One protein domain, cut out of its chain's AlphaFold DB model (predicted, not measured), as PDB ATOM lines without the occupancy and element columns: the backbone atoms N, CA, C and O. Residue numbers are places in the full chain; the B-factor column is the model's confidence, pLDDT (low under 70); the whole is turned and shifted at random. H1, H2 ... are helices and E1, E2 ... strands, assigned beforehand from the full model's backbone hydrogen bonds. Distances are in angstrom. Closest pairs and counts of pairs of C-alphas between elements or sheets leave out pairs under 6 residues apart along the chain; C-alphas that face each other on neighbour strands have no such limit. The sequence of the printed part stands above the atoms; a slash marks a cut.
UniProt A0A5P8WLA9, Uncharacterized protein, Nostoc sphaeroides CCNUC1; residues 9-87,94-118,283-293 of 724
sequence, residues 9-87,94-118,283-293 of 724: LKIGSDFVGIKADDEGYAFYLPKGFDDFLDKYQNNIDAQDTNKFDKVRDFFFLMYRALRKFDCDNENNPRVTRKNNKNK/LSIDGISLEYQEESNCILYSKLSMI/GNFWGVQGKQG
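What this domain is: This is residues 9 to 87, 94 to 118 and 283 to 293 of the 724 residues of an uncharacterized protein of Nostoc sphaeroides CCNUC1 (UniProt A0A5P8WLA9). One long helix, H2, lies slantwise over one face of a strongly twisted six-stranded sheet, whose other face has no named helix on it; the short helix H1 lies beyond the E2 end of the sheet. The 115 printed residues hold E1, E2, H1, H2, E3, E4, E5 and E6 in chain order, of mixed class. The sheet runs E2, E1, E6, E5, E4, E3, antiparallel throughout. The whole is only just compact, close to loose, with a radius of gyration of the C-alphas of 15.7 A and spans of 49 by 30 by 24 A.

How they stand to each other: E1, residues 15 to 21, and E2, residues 24 to 28, form a hairpin, N 17 and O 28 being 2.9 A apart, within hydrogen-bond range. H1, residues 34 to 42, is not on the sheet. It is close to but not clearly touching H2, residues 51 to 73; their closest C-alphas, Tyr 40 and Lys 51, are 5.6 A apart. E3, residues 79 to 83, neighbours E4, residues 99 to 103, with N 80 and O 102 at 2.9 A. E4 and E5, residues 108 to 113, form a hairpin, with N 101 and O 109 at 2.8 A. E6, residues 284 to 289, neighbours E5, with N 112 and O 287 at 2.8 A, and E1, with N 18 and O 286 at 2.7 A. H2 is on the sheet, making two layers, helix and sheet, at a height over the sheet of 9.9 A. In H1 and H2 every O i to N i+4 pair is within hydrogen-bond range.

Where its parts are: E1 begins at C-alpha 15 (-34.643, 15.520, 28.344). H2 spans 32.6 A and E5 15.9 A. E6 ends at C-alpha 289 (-31.984, 12.611, 30.284).

The domain as a whole: Residues 88 to 93 and 119 to 282 are not printed, with C-alpha gaps of 12.9 A and 18.7 A. Mean pLDDT of the printed part is 75.0; 37 residues are under 70, among them 94 to 101.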
ATOM      1  N   LEU A   9     -37.725  27.935  24.798       91.00
ATOM      2  CA  LEU A   9     -38.429  27.029  25.697       91.00
ATOM      3  C   LEU A   9     -39.116  25.923  24.886       91.00
ATOM      4  O   LEU A   9     -39.810  26.192  23.906       91.00
ATOM      5  N   LYS A  10     -38.959  24.665  25.302       90.88
ATOM      6  CA  LYS A  10     -39.595  23.505  24.651       90.88
ATOM      7  C   LYS A  10     -40.161  22.535  25.688       90.88
ATOM      8  O   LYS A  10     -39.686  22.482  26.815       90.88
ATOM      9  N   ILE A  11     -41.165  21.746  25.310       89.31
ATOM     10  CA  ILE A  11     -41.757  20.679  26.140       89.31
ATOM     11  C   ILE A  11     -41.849  19.372  25.345       89.31
ATOM     12  O   ILE A  11     -41.727  19.369  24.123       89.31
ATOM     13  N   GLY A  12     -42.093  18.256  26.037       81.31
ATOM     14  CA  GLY A  12     -42.400  16.970  25.396       81.31
ATOM     15  C   GLY A  12     -41.187  16.113  25.025       81.31
ATOM     16  O   GLY A  12     -41.352  15.101  24.353       81.31
ATOM     17  N   SER A  13     -39.988  16.485  25.478       84.62
ATOM     18  CA  SER A  13     -38.788  15.649  25.362       84.62
ATOM     19  C   SER A  13     -38.603  14.765  26.602       84.62
ATOM     20  O   SER A  13     -39.134  15.060  27.672       84.62
ATOM     21  N   ASP A  14     -37.823  13.694  26.456       82.88
ATOM     22  CA  ASP A  14     -37.314  12.875  27.571       82.88
ATOM     23  C   ASP A  14     -36.049  13.483  28.210       82.88
ATOM     24  O   ASP A  14     -35.429  12.899  29.100       82.88
ATOM     25  N   PHE A  15     -35.652  14.666  27.738       87.00
ATOM     26  CA  PHE A  15     -34.643  15.520  28.344       87.00
ATOM     27  C   PHE A  15     -35.312  16.733  28.994       87.00
ATOM     28  O   PHE A  15     -36.177  17.358  28.378       87.00
ATOM     29  N   VAL A  16     -34.885  17.083  30.205       89.19
ATOM     30  CA  VAL A  16     -35.277  18.316  30.902       89.19
ATOM     31  C   VAL A  16     -34.013  19.065  31.297       89.19
ATOM     32  O   VAL A  16     -33.181  18.523  32.022       89.19
ATOM     33  N   GLY A  17     -33.875  20.302  30.828       88.50
ATOM     34  CA  GLY A  17     -32.663  21.106  30.964       88.50
ATOM     35  C   GLY A  17     -32.292  21.828  29.670       88.50
ATOM     36  O   GLY A  17     -33.110  21.958  28.762       88.50
ATOM     37  N   ILE A  18     -31.057  22.304  29.565       85.44
ATOM     38  CA  ILE A  18     -30.543  23.061  28.423       85.44
ATOM     39  C   ILE A  18     -29.660  22.183  27.540       85.44
ATOM     40  O   ILE A  18     -28.685  21.574  27.996       85.44
ATOM     41  N   LYS A  19     -29.995  22.148  26.248       82.38
ATOM     42  CA  LYS A  19     -29.226  21.453  25.213       82.38
ATOM     43  C   LYS A  19     -29.105  22.295  23.940       82.38
ATOM     44  O   LYS A  19     -29.857  23.259  23.769       82.38
ATOM     45  N   ALA A  20     -28.144  21.949  23.083       77.94
ATOM     46  CA  ALA A  20     -28.052  22.558  21.756       77.94
ATOM     47  C   ALA A  20     -29.236  22.120  20.889       77.94
ATOM     48  O   ALA A  20     -29.785  21.027  21.051       77.94
ATOM     49  N   ASP A  21     -29.617  23.005  19.985       75.88
ATOM     50  CA  ASP A  21     -30.726  22.852  19.063       75.88
ATOM     51  C   ASP A  21     -30.405  23.589  17.756       75.88
ATOM     52  O   ASP A  21     -29.501  24.426  17.720       75.88
ATOM     53  N   ASP A  22     -31.169  23.326  16.695       72.44
ATOM     54  CA  ASP A  22     -30.915  23.890  15.357       72.44
ATOM     55  C   ASP A  22     -30.941  25.437  15.347       72.44
ATOM     56  O   ASP A  22     -30.297  26.083  14.522       72.44
ATOM     57  N   GLU A  23     -31.669  26.041  16.292       72.38
ATOM     58  CA  GLU A  23     -31.830  27.493  16.462       72.38
ATOM     59  C   GLU A  23     -30.951  28.079  17.590       72.38
ATOM     60  O   GLU A  23     -31.160  29.215  18.020       72.38
ATOM     61  N   GLY A  24     -29.977  27.318  18.103       77.25
ATOM     62  CA  GLY A  24     -29.083  27.730  19.189       77.25
ATOM     63  C   GLY A  24     -29.267  26.891  20.453       77.25
ATOM     64  O   GLY A  24     -28.934  25.711  20.469       77.25
ATOM     65  N   TYR A  25     -29.755  27.498  21.540       80.44
ATOM     66  CA  TYR A  25     -29.962  26.812  22.823       80.44
ATOM     67  C   TYR A  25     -31.434  26.736  23.188       80.44
ATOM     68  O   TYR A  25     -32.133  27.754  23.222       80.44
ATOM     69  N   ALA A  26     -31.873  25.530  23.541       87.44
ATOM     70  CA  ALA A  26     -33.224  25.290  24.008       87.44
ATOM     71  C   ALA A  26     -33.241  24.803  25.459       87.44
ATOM     72  O   ALA A  26     -32.493  23.898  25.836       87.44
ATOM     73  N   PHE A  27     -34.127  25.392  26.261       90.12
ATOM     74  CA  PHE A  27     -34.464  24.932  27.600       90.12
ATOM     75  C   PHE A  27     -35.715  24.052  27.524       90.12
ATOM     76  O   PHE A  27     -36.842  24.529  27.376       90.12
ATOM     77  N   TYR A  28     -35.505  22.745  27.625       91.12
ATOM     78  CA  TYR A  28     -36.566  21.758  27.720       91.12
ATOM     79  C   TYR A  28     -37.129  21.721  29.139       91.12
ATOM     80  O   TYR A  28     -36.417  21.432  30.100       91.12
ATOM     81  N   LEU A  29     -38.418  22.012  29.255       92.25
ATOM     82  CA  LEU A  29     -39.171  22.052  30.500       92.25
ATOM     83  C   LEU A  29     -39.891  20.709  30.741       92.25
ATOM     84  O   LEU A  29     -40.137  19.956  29.789       92.25
ATOM     85  N   PRO A  30     -40.284  20.408  31.993       92.06
ATOM     86  CA  PRO A  30     -41.088  19.227  32.306       92.06
ATOM     87  C   PRO A  30     -42.414  19.175  31.531       92.06
ATOM     88  O   PRO A  30     -42.962  20.203  31.129       92.06
ATOM     89  N   LYS A  31     -42.993  17.975  31.374       89.25
ATOM     90  CA  LYS A  31     -44.192  17.745  30.540       89.25
ATOM     91  C   LYS A  31     -45.450  18.505  31.031       89.25
ATOM     92  O   LYS A  31     -46.410  18.586  30.283       89.25
ATOM     93  N   GLY A  32     -45.449  19.107  32.225       86.75
ATOM     94  CA  GLY A  32     -46.547  19.910  32.799       86.75
ATOM     95  C   GLY A  32     -46.440  21.438  32.649       86.75
ATOM     96  O   GLY A  32     -47.099  22.167  33.390       86.75
ATOM     97  N   PHE A  33     -45.572  21.937  31.764       91.62
ATOM     98  CA  PHE A  33     -45.239  23.368  31.634       91.62
ATOM     99  C   PHE A  33     -45.910  24.060  30.436       91.62
ATOM    100  O   PHE A  33     -45.439  25.098  29.979       91.62
ATOM    101  N   ASP A  34     -47.016  23.505  29.938       88.81
ATOM    102  CA  ASP A  34     -47.797  24.070  28.831       88.81
ATOM    103  C   ASP A  34     -48.105  25.570  29.025       88.81
ATOM    104  O   ASP A  34     -47.732  26.385  28.188       88.81
ATOM    105  N   ASP A  35     -48.689  25.949  30.167       87.12
ATOM    106  CA  ASP A  35     -49.060  27.341  30.472       87.12
ATOM    107  C   ASP A  35     -47.842  28.272  30.588       87.12
ATOM    108  O   ASP A  35     -47.912  29.457  30.256       87.12
ATOM    109  N   PHE A  36     -46.713  27.747  31.074       88.75
ATOM    110  CA  PHE A  36     -45.462  28.499  31.170       88.75
ATOM    111  C   PHE A  36     -44.903  28.806  29.780       88.75
ATOM    112  O   PHE A  36     -44.505  29.942  29.512       88.75
ATOM    113  N   LEU A  37     -44.913  27.809  28.892       89.31
ATOM    114  CA  LEU A  37     -44.503  27.957  27.500       89.31
ATOM    115  C   LEU A  37     -45.418  28.945  26.761       89.31
ATOM    116  O   LEU A  37     -44.933  29.869  26.105       89.31
ATOM    117  N   ASP A  38     -46.734  28.795  26.910       86.06
ATOM    118  CA  ASP A  38     -47.706  29.653  26.236       86.06
ATOM    119  C   ASP A  38     -47.568  31.120  26.668       86.06
ATOM    120  O   ASP A  38     -47.611  32.023  25.830       86.06
ATOM    121  N   LYS A  39     -47.312  31.367  27.957       85.38
ATOM    122  CA  LYS A  39     -47.144  32.718  28.500       85.38
ATOM    123  C   LYS A  39     -45.827  33.382  28.102       85.38
ATOM    124  O   LYS A  39     -45.849  34.522  27.657       85.38
ATOM    125  N   TYR A  40     -44.696  32.696  28.275       85.56
ATOM    126  CA  TYR A  40     -43.368  33.322  28.169       85.56
ATOM    127  C   TYR A  40     -42.661  33.086  26.826       85.56
ATOM    128  O   TYR A  40     -41.544  33.573  26.633       85.56
ATOM    129  N   GLN A  41     -43.283  32.355  25.897       84.06
ATOM    130  CA  GLN A  41     -42.763  32.155  24.543       84.06
ATOM    131  C   GLN A  41     -43.787  32.420  23.438       84.06
ATOM    132  O   GLN A  41     -43.458  33.124  22.485       84.06
ATOM    133  N   ASN A  42     -45.001  31.867  23.537       77.50
ATOM    134  CA  ASN A  42     -45.972  31.926  22.434       77.50
ATOM    135  C   ASN A  42     -46.818  33.213  22.421       77.50
ATOM    136  O   ASN A  42     -47.327  33.591  21.368       77.50
ATOM    137  N   ASN A  43     -46.968  33.902  23.558       68.88
ATOM    138  CA  ASN A  43     -47.647  35.196  23.619       68.88
ATOM    139  C   ASN A  43     -46.700  36.334  23.202       68.88
ATOM    140  O   ASN A  43     -45.833  36.764  23.958       68.88
ATOM    141  N   ILE A  44     -46.897  36.830  21.977       52.19
ATOM    142  CA  ILE A  44     -46.114  37.894  21.317       52.19
ATOM    143  C   ILE A  44     -46.709  39.283  21.631       52.19
ATOM    144  O   ILE A  44     -46.678  40.189  20.801       52.19
ATOM    145  N   ASP A  45     -47.263  39.496  22.827       54.22
ATOM    146  CA  ASP A  45     -47.509  40.868  23.274       54.22
ATOM    147  C   ASP A  45     -46.163  41.449  23.720       54.22
ATOM    148  O   ASP A  45     -45.625  41.180  24.796       54.22
ATOM    149  N   ALA A  46     -45.566  42.180  22.778       45.31
ATOM    150  CA  ALA A  46     -44.255  42.793  22.847       45.31
ATOM    151  C   ALA A  46     -44.161  43.770  24.026       45.31
ATOM    152  O   ALA A  46     -44.482  44.943  23.867       45.31
ATOM    153  N   GLN A  47     -43.748  43.260  25.191       50.00
ATOM    154  CA  GLN A  47     -43.090  43.929  26.327       50.00
ATOM    155  C   GLN A  47     -43.208  43.098  27.623       50.00
ATOM    156  O   GLN A  47     -43.214  43.680  28.706       50.00
ATOM    157  N   ASP A  48     -43.280  41.758  27.583       53.53
ATOM    158  CA  ASP A  48     -43.197  40.995  28.837       53.53
ATOM    159  C   ASP A  48     -41.774  41.095  29.409       53.53
ATOM    160  O   ASP A  48     -40.854  40.331  29.095       53.53
ATOM    161  N   THR A  49     -41.573  42.128  30.227       55.25
ATOM    162  CA  THR A  49     -40.303  42.486  30.843       55.25
ATOM    163  C   THR A  49     -39.799  41.403  31.791       55.25
ATOM    164  O   THR A  49     -38.636  41.472  32.170       55.25
ATOM    165  N   ASN A  50     -40.616  40.386  32.094       74.50
ATOM    166  CA  ASN A  50     -40.361  39.357  33.094       74.50
ATOM    167  C   ASN A  50     -39.884  38.007  32.518       74.50
ATOM    168  O   ASN A  50     -39.508  37.144  33.305       74.50
ATOM    169  N   LYS A  51     -39.861  37.775  31.186       84.94
ATOM    170  CA  LYS A  51     -39.381  36.480  30.629       84.94
ATOM    171  C   LYS A  51     -37.991  36.131  31.164       84.94
ATOM    172  O   LYS A  51     -37.774  35.017  31.630       84.94
ATOM    173  N   PHE A  52     -37.072  37.097  31.112       86.94
ATOM    174  CA  PHE A  52     -35.700  36.926  31.584       86.94
ATOM    175  C   PHE A  52     -35.670  36.460  33.045       86.94
ATOM    176  O   PHE A  52     -35.117  35.402  33.333       86.94
ATOM    177  N   ASP A  53     -36.325  37.200  33.944       87.19
ATOM    178  CA  ASP A  53     -36.334  36.891  35.375       87.19
ATOM    179  C   ASP A  53     -37.023  35.552  35.662       87.19
ATOM    180  O   ASP A  53     -36.507  34.750  36.432       87.19
ATOM    181  N   LYS A  54     -38.147  35.245  35.000       88.19
ATOM    182  CA  LYS A  54     -38.873  33.981  35.213       88.19
ATOM    183  C   LYS A  54     -38.100  32.761  34.751       88.19
ATOM    184  O   LYS A  54     -38.101  31.750  35.452       88.19
ATOM    185  N   VAL A  55     -37.456  32.840  33.592       90.06
ATOM    186  CA  VAL A  55     -36.642  31.736  33.074       90.06
ATOM    187  C   VAL A  55     -35.366  31.587  33.906       90.06
ATOM    188  O   VAL A  55     -35.008  30.456  34.230       90.06
ATOM    189  N   ARG A  56     -34.734  32.695  34.328       90.19
ATOM    190  CA  ARG A  56     -33.596  32.696  35.264       90.19
ATOM    191  C   ARG A  56     -33.959  32.028  36.590       90.19
ATOM    192  O   ARG A  56     -33.290  31.086  37.003       90.19
ATOM    193  N   ASP A  57     -35.014  32.504  37.247       90.19
ATOM    194  CA  ASP A  57     -35.441  32.007  38.557       90.19
ATOM    195  C   ASP A  57     -35.773  30.513  38.481       90.19
ATOM    196  O   ASP A  57     -35.352  29.725  39.327       90.19
ATOM    197  N   PHE A  58     -36.493  30.101  37.432       90.88
ATOM    198  CA  PHE A  58     -36.820  28.696  37.221       90.88
ATOM    199  C   PHE A  58     -35.576  27.843  36.957       90.88
ATOM    200  O   PHE A  58     -35.460  26.748  37.509       90.88
ATOM    201  N   PHE A  59     -34.635  28.343  36.157       90.88
ATOM    202  CA  PHE A  59     -33.365  27.673  35.916       90.88
ATOM    203  C   PHE A  59     -32.619  27.393  37.228       90.88
ATOM    204  O   PHE A  59     -32.253  26.246  37.471       90.88
ATOM    205  N   PHE A  60     -32.451  28.393  38.098       90.12
ATOM    206  CA  PHE A  60     -31.741  28.203  39.366       90.12
ATOM    207  C   PHE A  60     -32.484  27.286  40.340       90.12
ATOM    208  O   PHE A  60     -31.851  26.475  41.017       90.12
ATOM    209  N   LEU A  61     -33.818  27.341  40.380       91.94
ATOM    210  CA  LEU A  61     -34.609  26.392  41.168       91.94
ATOM    211  C   LEU A  61     -34.416  24.950  40.676       91.94
ATOM    212  O   LEU A  61     -34.209  24.043  41.480       91.94
ATOM    213  N   MET A  62     -34.435  24.737  39.361       90.94
ATOM    214  CA  MET A  62     -34.180  23.423  38.773       90.94
ATOM    215  C   MET A  62     -32.730  22.967  38.966       90.94
ATOM    216  O   MET A  62     -32.503  21.791  39.237       90.94
ATOM    217  N   TYR A  63     -31.758  23.876  38.879       88.19
ATOM    218  CA  TYR A  63     -30.347  23.609  39.180       88.19
ATOM    219  C   TYR A  63     -30.174  23.072  40.593       88.19
ATOM    220  O   TYR A  63     -29.597  22.000  40.776       88.19
ATOM    221  N   ARG A  64     -30.755  23.758  41.578       89.94
ATOM    222  CA  ARG A  64     -30.750  23.308  42.970       89.94
ATOM    223  C   ARG A  64     -31.436  21.957  43.137       89.94
ATOM    224  O   ARG A  64     -30.902  21.092  43.817       89.94
ATOM    225  N   ALA A  65     -32.573  21.732  42.475       91.81
ATOM    226  CA  ALA A  65     -33.288  20.462  42.580       91.81
ATOM    227  C   ALA A  65     -32.501  19.283  42.006       91.81
ATOM    228  O   ALA A  65     -32.425  18.241  42.650       91.81
ATOM    229  N   LEU A  66     -31.879  19.443  40.835       89.44
ATOM    230  CA  LEU A  66     -31.048  18.389  40.246       89.44
ATOM    231  C   LEU A  66     -29.778  18.141  41.066       89.44
ATOM    232  O   LEU A  66     -29.392  16.987  41.233       89.44
ATOM    233  N   ARG A  67     -29.164  19.192  41.627       85.94
ATOM    234  CA  ARG A  67     -28.038  19.037  42.560       85.94
ATOM    235  C   ARG A  67     -28.444  18.297  43.825       85.94
ATOM    236  O   ARG A  67     -27.761  17.356  44.210       85.94
ATOM    237  N   LYS A  68     -29.566  18.681  44.441       88.75
ATOM    238  CA  LYS A  68     -30.115  17.984  45.605       88.75
ATOM    239  C   LYS A  68     -30.390  16.515  45.283       88.75
ATOM    240  O   LYS A  68     -29.980  15.656  46.051       88.75
ATOM    241  N   PHE A  69     -31.008  16.231  44.139       89.56
ATOM    242  CA  PHE A  69     -31.276  14.868  43.691       89.56
ATOM    243  C   PHE A  69     -29.991  14.047  43.489       89.56
ATOM    244  O   PHE A  69     -29.959  12.878  43.878       89.56
ATOM    245  N   ASP A  70     -28.923  14.631  42.930       85.12
ATOM    246  CA  ASP A  70     -27.622  13.951  42.821       85.12
ATOM    247  C   ASP A  70     -27.004  13.687  44.202       85.12
ATOM    248  O   ASP A  70     -26.617  12.558  44.500       85.12
ATOM    249  N   CYS A  71     -26.971  14.694  45.082       84.31
ATOM    250  CA  CYS A  71     -26.441  14.563  46.443       84.31
ATOM    251  C   CYS A  71     -27.215  13.524  47.269       84.31
ATOM    252  O   CYS A  71     -26.615  12.673  47.928       84.31
ATOM    253  N   ASP A  72     -28.546  13.531  47.188       86.50
ATOM    254  CA  ASP A  72     -29.406  12.562  47.866       86.50
ATOM    255  C   ASP A  72     -29.196  11.135  47.326       86.50
ATOM    256  O   ASP A  72     -29.551  10.174  48.012       86.50
ATOM    257  N   ASN A  73     -28.601  10.958  46.140       84.31
ATOM    258  CA  ASN A  73     -28.335   9.650  45.536       84.31
ATOM    259  C   ASN A  73     -26.855   9.242  45.492       84.31
ATOM    260  O   ASN A  73     -26.569   8.098  45.136       84.31
ATOM    261  N   GLU A  74     -25.924  10.097  45.922       79.62
ATOM    262  CA  GLU A  74     -24.473   9.855  45.842       79.62
ATOM    263  C   GLU A  74     -24.044   8.544  46.520       79.62
ATOM    264  O   GLU A  74     -23.266   7.770  45.963       79.62
ATOM    265  N   ASN A  75     -24.608   8.262  47.696       73.81
ATOM    266  CA  ASN A  75     -24.345   7.044  48.464       73.81
ATOM    267  C   ASN A  75     -25.546   6.091  48.485       73.81
ATOM    268  O   ASN A  75     -25.609   5.204  49.336       73.81
ATOM    269  N   ASN A  76     -26.525   6.271  47.592       76.38
ATOM    270  CA  ASN A  76     -27.749   5.484  47.634       76.38
ATOM    271  C   ASN A  76     -27.519   4.067  47.069       76.38
ATOM    272  O   ASN A  76     -27.382   3.903  45.859       76.38
ATOM    273  N   PRO A  77     -27.569   3.010  47.899       70.06
ATOM    274  CA  PRO A  77     -27.419   1.621  47.447       70.06
ATOM    275  C   PRO A  77     -28.498   1.136  46.461       70.06
ATOM    276  O   PRO A  77     -28.334   0.064  45.875       70.06
ATOM    277  N   ARG A  78     -29.615   1.861  46.292       72.50
ATOM    278  CA  ARG A  78     -30.652   1.560  45.284       72.50
ATOM    279  C   ARG A  78     -30.165   1.824  43.853       72.50
ATOM    280  O   ARG A  78     -30.726   1.252  42.921       72.50
ATOM    281  N   VAL A  79     -29.140   2.659  43.684       74.56
ATOM    282  CA  VAL A  79     -28.699   3.175  42.386       74.56
ATOM    283  C   VAL A  79     -27.235   2.829  42.156       74.56
ATOM    284  O   VAL A  79     -26.396   2.977  43.042       74.56
ATOM    285  N   THR A  80     -26.902   2.371  40.949       74.12
ATOM    286  CA  THR A  80     -25.501   2.207  40.549       74.12
ATOM    287  C   THR A  80     -25.044   3.468  39.832       74.12
ATOM    288  O   THR A  80     -25.490   3.752  38.721       74.12
ATOM    289  N   ARG A  81     -24.142   4.224  40.463       74.19
ATOM    290  CA  ARG A  81     -23.524   5.409  39.859       74.19
ATOM    291  C   ARG A  81     -22.368   4.985  38.957       74.19
ATOM    292  O   ARG A  81     -21.417   4.346  39.412       74.19
ATOM    293  N   LYS A  82     -22.428   5.358  37.681       73.88
ATOM    294  CA  LYS A  82     -21.310   5.224  36.743       73.88
ATOM    295  C   LYS A  82     -20.908   6.600  36.248       73.88
ATOM    296  O   LYS A  82     -21.707   7.320  35.655       73.88
ATOM    297  N   ASN A  83     -19.638   6.922  36.453       66.62
ATOM    298  CA  ASN A  83     -19.016   8.003  35.714       66.62
ATOM    299  C   ASN A  83     -18.728   7.443  34.328       66.62
ATOM    300  O   ASN A  83     -17.909   6.524  34.195       66.62
ATOM    301  N   ASN A  84     -19.394   7.974  33.307       55.00
ATOM    302  CA  ASN A  84     -18.850   7.832  31.971       55.00
ATOM    303  C   ASN A  84     -17.456   8.495  32.050       55.00
ATOM    304  O   ASN A  84     -17.293   9.558  32.635       55.00
ATOM    305  N   LYS A  85     -16.404   7.763  31.701       49.22
ATOM    306  CA  LYS A  85     -15.066   8.320  31.490       49.22
ATOM    307  C   LYS A  85     -14.597   7.696  30.198       49.22
ATOM    308  O   LYS A  85     -14.212   6.520  30.200       49.22
ATOM    309  N   ASN A  86     -14.639   8.440  29.104       39.16
ATOM    310  CA  ASN A  86     -14.000   8.015  27.867       39.16
ATOM    311  C   ASN A  86     -12.495   7.815  28.124       39.16
ATOM    312  O   ASN A  86     -11.731   8.754  28.342       39.16
ATOM    313  N   LYS A  87     -12.061   6.549  28.146       32.59
ATOM    314  CA  LYS A  87     -10.650   6.155  28.232       32.59
ATOM    315  C   LYS A  87      -9.956   6.437  26.897       32.59
ATOM    316  O   LYS A  87      -9.770   5.514  26.110       32.59
ATOM    317  N   LEU A  94     -10.683  18.592  29.411       33.84
ATOM    318  CA  LEU A  94     -11.859  18.838  30.239       33.84
ATOM    319  C   LEU A  94     -12.659  17.550  30.432       33.84
ATOM    320  O   LEU A  94     -12.879  16.825  29.465       33.84
ATOM    321  N   SER A  95     -13.066  17.261  31.666       35.50
ATOM    322  CA  SER A  95     -13.860  16.085  32.017       35.50
ATOM    323  C   SER A  95     -15.218  16.127  31.313       35.50
ATOM    324  O   SER A  95     -16.221  16.589  31.850       35.50
ATOM    325  N   ILE A  96     -15.216  15.682  30.066       49.84
ATOM    326  CA  ILE A  96     -16.374  15.359  29.253       49.84
ATOM    327  C   ILE A  96     -16.914  14.082  29.872       49.84
ATOM    328  O   ILE A  96     -16.200  13.094  29.778       49.84
ATOM    329  N   ASP A  97     -18.056  14.122  30.571       54.12
ATOM    330  CA  ASP A  97     -18.993  12.994  30.731       54.12
ATOM    331  C   ASP A  97     -20.070  13.258  31.814       54.12
ATOM    332  O   ASP A  97     -19.777  13.749  32.902       54.12
ATOM    333  N   GLY A  98     -21.333  12.914  31.524       56.38
ATOM    334  CA  GLY A  98     -22.446  12.952  32.487       56.38
ATOM    335  C   GLY A  98     -22.432  11.777  33.478       56.38
ATOM    336  O   GLY A  98     -21.809  10.739  33.235       56.38
ATOM    337  N   ILE A  99     -23.153  11.921  34.591       62.84
ATOM    338  CA  ILE A  99     -23.307  10.880  35.616       62.84
ATOM    339  C   ILE A  99     -24.505  10.007  35.251       62.84
ATOM    340  O   ILE A  99     -25.633  10.492  35.189       62.84
ATOM    341  N   SER A 100     -24.273   8.711  35.032       69.81
ATOM    342  CA  SER A 100     -25.358   7.749  34.835       69.81
ATOM    343  C   SER A 100     -25.756   7.131  36.170       69.81
ATOM    344  O   SER A 100     -24.937   6.513  36.856       69.81
ATOM    345  N   LEU A 101     -27.025   7.291  36.516       68.50
ATOM    346  CA  LEU A 101     -27.720   6.631  37.606       68.50
ATOM    347  C   LEU A 101     -28.512   5.463  37.013       68.50
ATOM    348  O   LEU A 101     -29.559   5.651  36.388       68.50
ATOM    349  N   GLU A 102     -27.975   4.256  37.169       70.31
ATOM    350  CA  GLU A 102     -28.633   3.033  36.714       70.31
ATOM    351  C   GLU A 102     -29.479   2.455  37.846       70.31
ATOM    352  O   GLU A 102     -28.964   2.067  38.904       70.31
ATOM    353  N   TYR A 103     -30.785   2.389  37.608       68.00
ATOM    354  CA  TYR A 103     -31.718   1.693  38.480       68.00
ATOM    355  C   TYR A 103     -31.801   0.224  38.059       68.00
ATOM    356  O   TYR A 103     -31.557  -0.142  36.910       68.00
ATOM    357  N   GLN A 104     -32.151  -0.652  39.000       55.06
ATOM    358  CA  GLN A 104     -32.195  -2.100  38.756       55.06
ATOM    359  C   GLN A 104     -33.256  -2.536  37.720       55.06
ATOM    360  O   GLN A 104     -33.258  -3.698  37.326       55.06
ATOM    361  N   GLU A 105     -34.133  -1.632  37.271       52.50
ATOM    362  CA  GLU A 105     -35.194  -1.871  36.278       52.50
ATOM    363  C   GLU A 105     -34.747  -1.613  34.819       52.50
ATOM    364  O   GLU A 105     -35.583  -1.394  33.948       52.50
ATOM    365  N   GLU A 106     -33.434  -1.622  34.542       51.66
ATOM    366  CA  GLU A 106     -32.835  -1.317  33.220       51.66
ATOM    367  C   GLU A 106     -33.167   0.092  32.684       51.66
ATOM    368  O   GLU A 106     -33.032   0.394  31.495       51.66
ATOM    369  N   SER A 107     -33.579   0.987  33.576       58.50
ATOM    370  CA  SER A 107     -33.850   2.389  33.303       58.50
ATOM    371  C   SER A 107     -32.651   3.252  33.691       58.50
ATOM    372  O   SER A 107     -32.181   3.266  34.833       58.50
ATOM    373  N   ASN A 108     -32.152   4.005  32.711       64.00
ATOM    374  CA  ASN A 108     -31.019   4.900  32.900       64.00
ATOM    375  C   ASN A 108     -31.516   6.335  33.075       64.00
ATOM    376  O   ASN A 108     -32.253   6.854  32.229       64.00
ATOM    377  N   CYS A 109     -31.078   6.973  34.156       72.62
ATOM    378  CA  CYS A 109     -31.185   8.408  34.373       72.62
ATOM    379  C   CYS A 109     -29.783   9.008  34.229       72.62
ATOM    380  O   CYS A 109     -28.872   8.629  34.957       72.62
ATOM    381  N   ILE A 110     -29.583   9.905  33.267       74.19
ATOM    382  CA  ILE A 110     -28.287  10.536  33.010       74.19
ATOM    383  C   ILE A 110     -28.380  12.001  33.419       74.19
ATOM    384  O   ILE A 110     -29.162  12.758  32.846       74.19
ATOM    385  N   LEU A 111     -27.573  12.393  34.399       72.81
ATOM    386  CA  LEU A 111     -27.426  13.771  34.847       72.81
ATOM    387  C   LEU A 111     -26.264  14.423  34.095       72.81
ATOM    388  O   LEU A 111     -25.120  13.968  34.156       72.81
ATOM    389  N   TYR A 112     -26.566  15.502  33.385       69.62
ATOM    390  CA  TYR A 112     -25.594  16.345  32.703       69.62
ATOM    391  C   TYR A 112     -25.332  17.582  33.550       69.62
ATOM    392  O   TYR A 112     -26.253  18.343  33.853       69.62
ATOM    393  N   SER A 113     -24.069  17.795  33.901       60.41
ATOM    394  CA  SER A 113     -23.642  18.886  34.775       60.41
ATOM    395  C   SER A 113     -22.704  19.873  34.073       60.41
ATOM    396  O   SER A 113     -22.042  20.662  34.726       60.41
ATOM    397  N   LYS A 114     -22.674  19.914  32.730       60.88
ATOM    398  CA  LYS A 114     -21.754  20.749  31.918       60.88
ATOM    399  C   LYS A 114     -21.926  22.267  32.103       60.88
ATOM    400  O   LYS A 114     -21.361  23.055  31.348       60.88
ATOM    401  N   LEU A 115     -22.645  22.709  33.128       61.84
ATOM    402  CA  LEU A 115     -22.522  24.031  33.733       61.84
ATOM    403  C   LEU A 115     -21.167  24.217  34.438       61.84
ATOM    404  O   LEU A 115     -21.093  24.777  35.532       61.84
ATOM    405  N   SER A 116     -20.079  23.846  33.761       59.34
ATOM    406  CA  SER A 116     -18.704  24.042  34.215       59.34
ATOM    407  C   SER A 116     -18.440  25.488  34.637       59.34
ATOM    408  O   SER A 116     -17.605  25.733  35.487       59.34
ATOM    409  N   MET A 117     -19.182  26.461  34.107       72.50
ATOM    410  CA  MET A 117     -19.103  27.864  34.518       72.50
ATOM    411  C   MET A 117     -19.474  28.077  35.991       72.50
ATOM    412  O   MET A 117     -18.754  28.767  36.700       72.50
ATOM    413  N   ILE A 118     -20.592  27.508  36.457       79.69
ATOM    414  CA  ILE A 118     -21.043  27.658  37.850       79.69
ATOM    415  C   ILE A 118     -20.242  26.712  38.746       79.69
ATOM    416  O   ILE A 118     -19.774  27.122  39.806       79.69
ATOM    417  N   GLY A 283     -23.661  17.827  22.449       59.03
ATOM    418  CA  GLY A 283     -25.092  18.123  22.322       59.03
ATOM    419  C   GLY A 283     -25.997  18.214  23.557       59.03
ATOM    420  O   GLY A 283     -27.131  18.642  23.380       59.03
ATOM    421  N   ASN A 284     -25.560  17.913  24.786       61.22
ATOM    422  CA  ASN A 284     -26.351  18.119  26.017       61.22
ATOM    423  C   ASN A 284     -25.512  18.852  27.071       61.22
ATOM    424  O   ASN A 284     -24.433  18.385  27.433       61.22
ATOM    425  N   PHE A 285     -26.007  19.983  27.587       68.81
ATOM    426  CA  PHE A 285     -25.209  20.851  28.458       68.81
ATOM    427  C   PHE A 285     -25.580  20.702  29.926       68.81
ATOM    428  O   PHE A 285     -24.740  20.376  30.752       68.81
ATOM    429  N   TRP A 286     -26.835  20.888  30.293       79.50
ATOM    430  CA  TRP A 286     -27.213  20.734  31.691       79.50
ATOM    431  C   TRP A 286     -28.630  20.233  31.796       79.50
ATOM    432  O   TRP A 286     -29.498  20.743  31.100       79.50
ATOM    433  N   GLY A 287     -28.873  19.247  32.645       80.12
ATOM    434  CA  GLY A 287     -30.199  18.674  32.786       80.12
ATOM    435  C   GLY A 287     -30.172  17.193  33.085       80.12
ATOM    436  O   GLY A 287     -29.139  16.613  33.406       80.12
ATOM    437  N   VAL A 288     -31.329  16.572  32.939       83.44
ATOM    438  CA  VAL A 288     -31.517  15.139  33.115       83.44
ATOM    439  C   VAL A 288     -32.079  14.532  31.836       83.44
ATOM    440  O   VAL A 288     -32.998  15.082  31.227       83.44
ATOM    441  N   GLN A 289     -31.524  13.396  31.424       82.19
ATOM    442  CA  GLN A 289     -31.984  12.611  30.284       82.19
ATOM    443  C   GLN A 289     -32.354  11.198  30.709       82.19
ATOM    444  O   GLN A 289     -31.725  10.600  31.578       82.19
ATOM    445  N   GLY A 290     -33.328  10.631  30.015       68.88
ATOM    446  CA  GLY A 290     -33.630   9.209  30.055       68.88
ATOM    447  C   GLY A 290     -35.115   9.000  29.839       68.88
ATOM    448  O   GLY A 290     -35.911   9.873  30.172       68.88
ATOM    449  N   LYS A 291     -35.505   7.822  29.345       65.38
ATOM    450  CA  LYS A 291     -36.923   7.463  29.158       65.38
ATOM    451  C   LYS A 291     -37.754   7.644  30.445       65.38
ATOM    452  O   LYS A 291     -38.954   7.862  30.355       65.38
ATOM    453  N   GLN A 292     -37.093   7.570  31.607       65.75
ATOM    454  CA  GLN A 292     -37.629   7.836  32.949       65.75
ATOM    455  C   GLN A 292     -36.762   8.838  33.748       65.75
ATOM    456  O   GLN A 292     -36.857   8.910  34.967       65.75
ATOM    457  N   GLY A 293     -35.881   9.606  33.094       76.69
ATOM    458  CA  GLY A 293     -34.864  10.410  33.787       76.69
ATOM    459  C   GLY A 293     -35.472  11.455  34.726       76.69
ATOM    460  O   GLY A 293     -35.251  11.422  35.935       76.69
TER     461      GLY A 293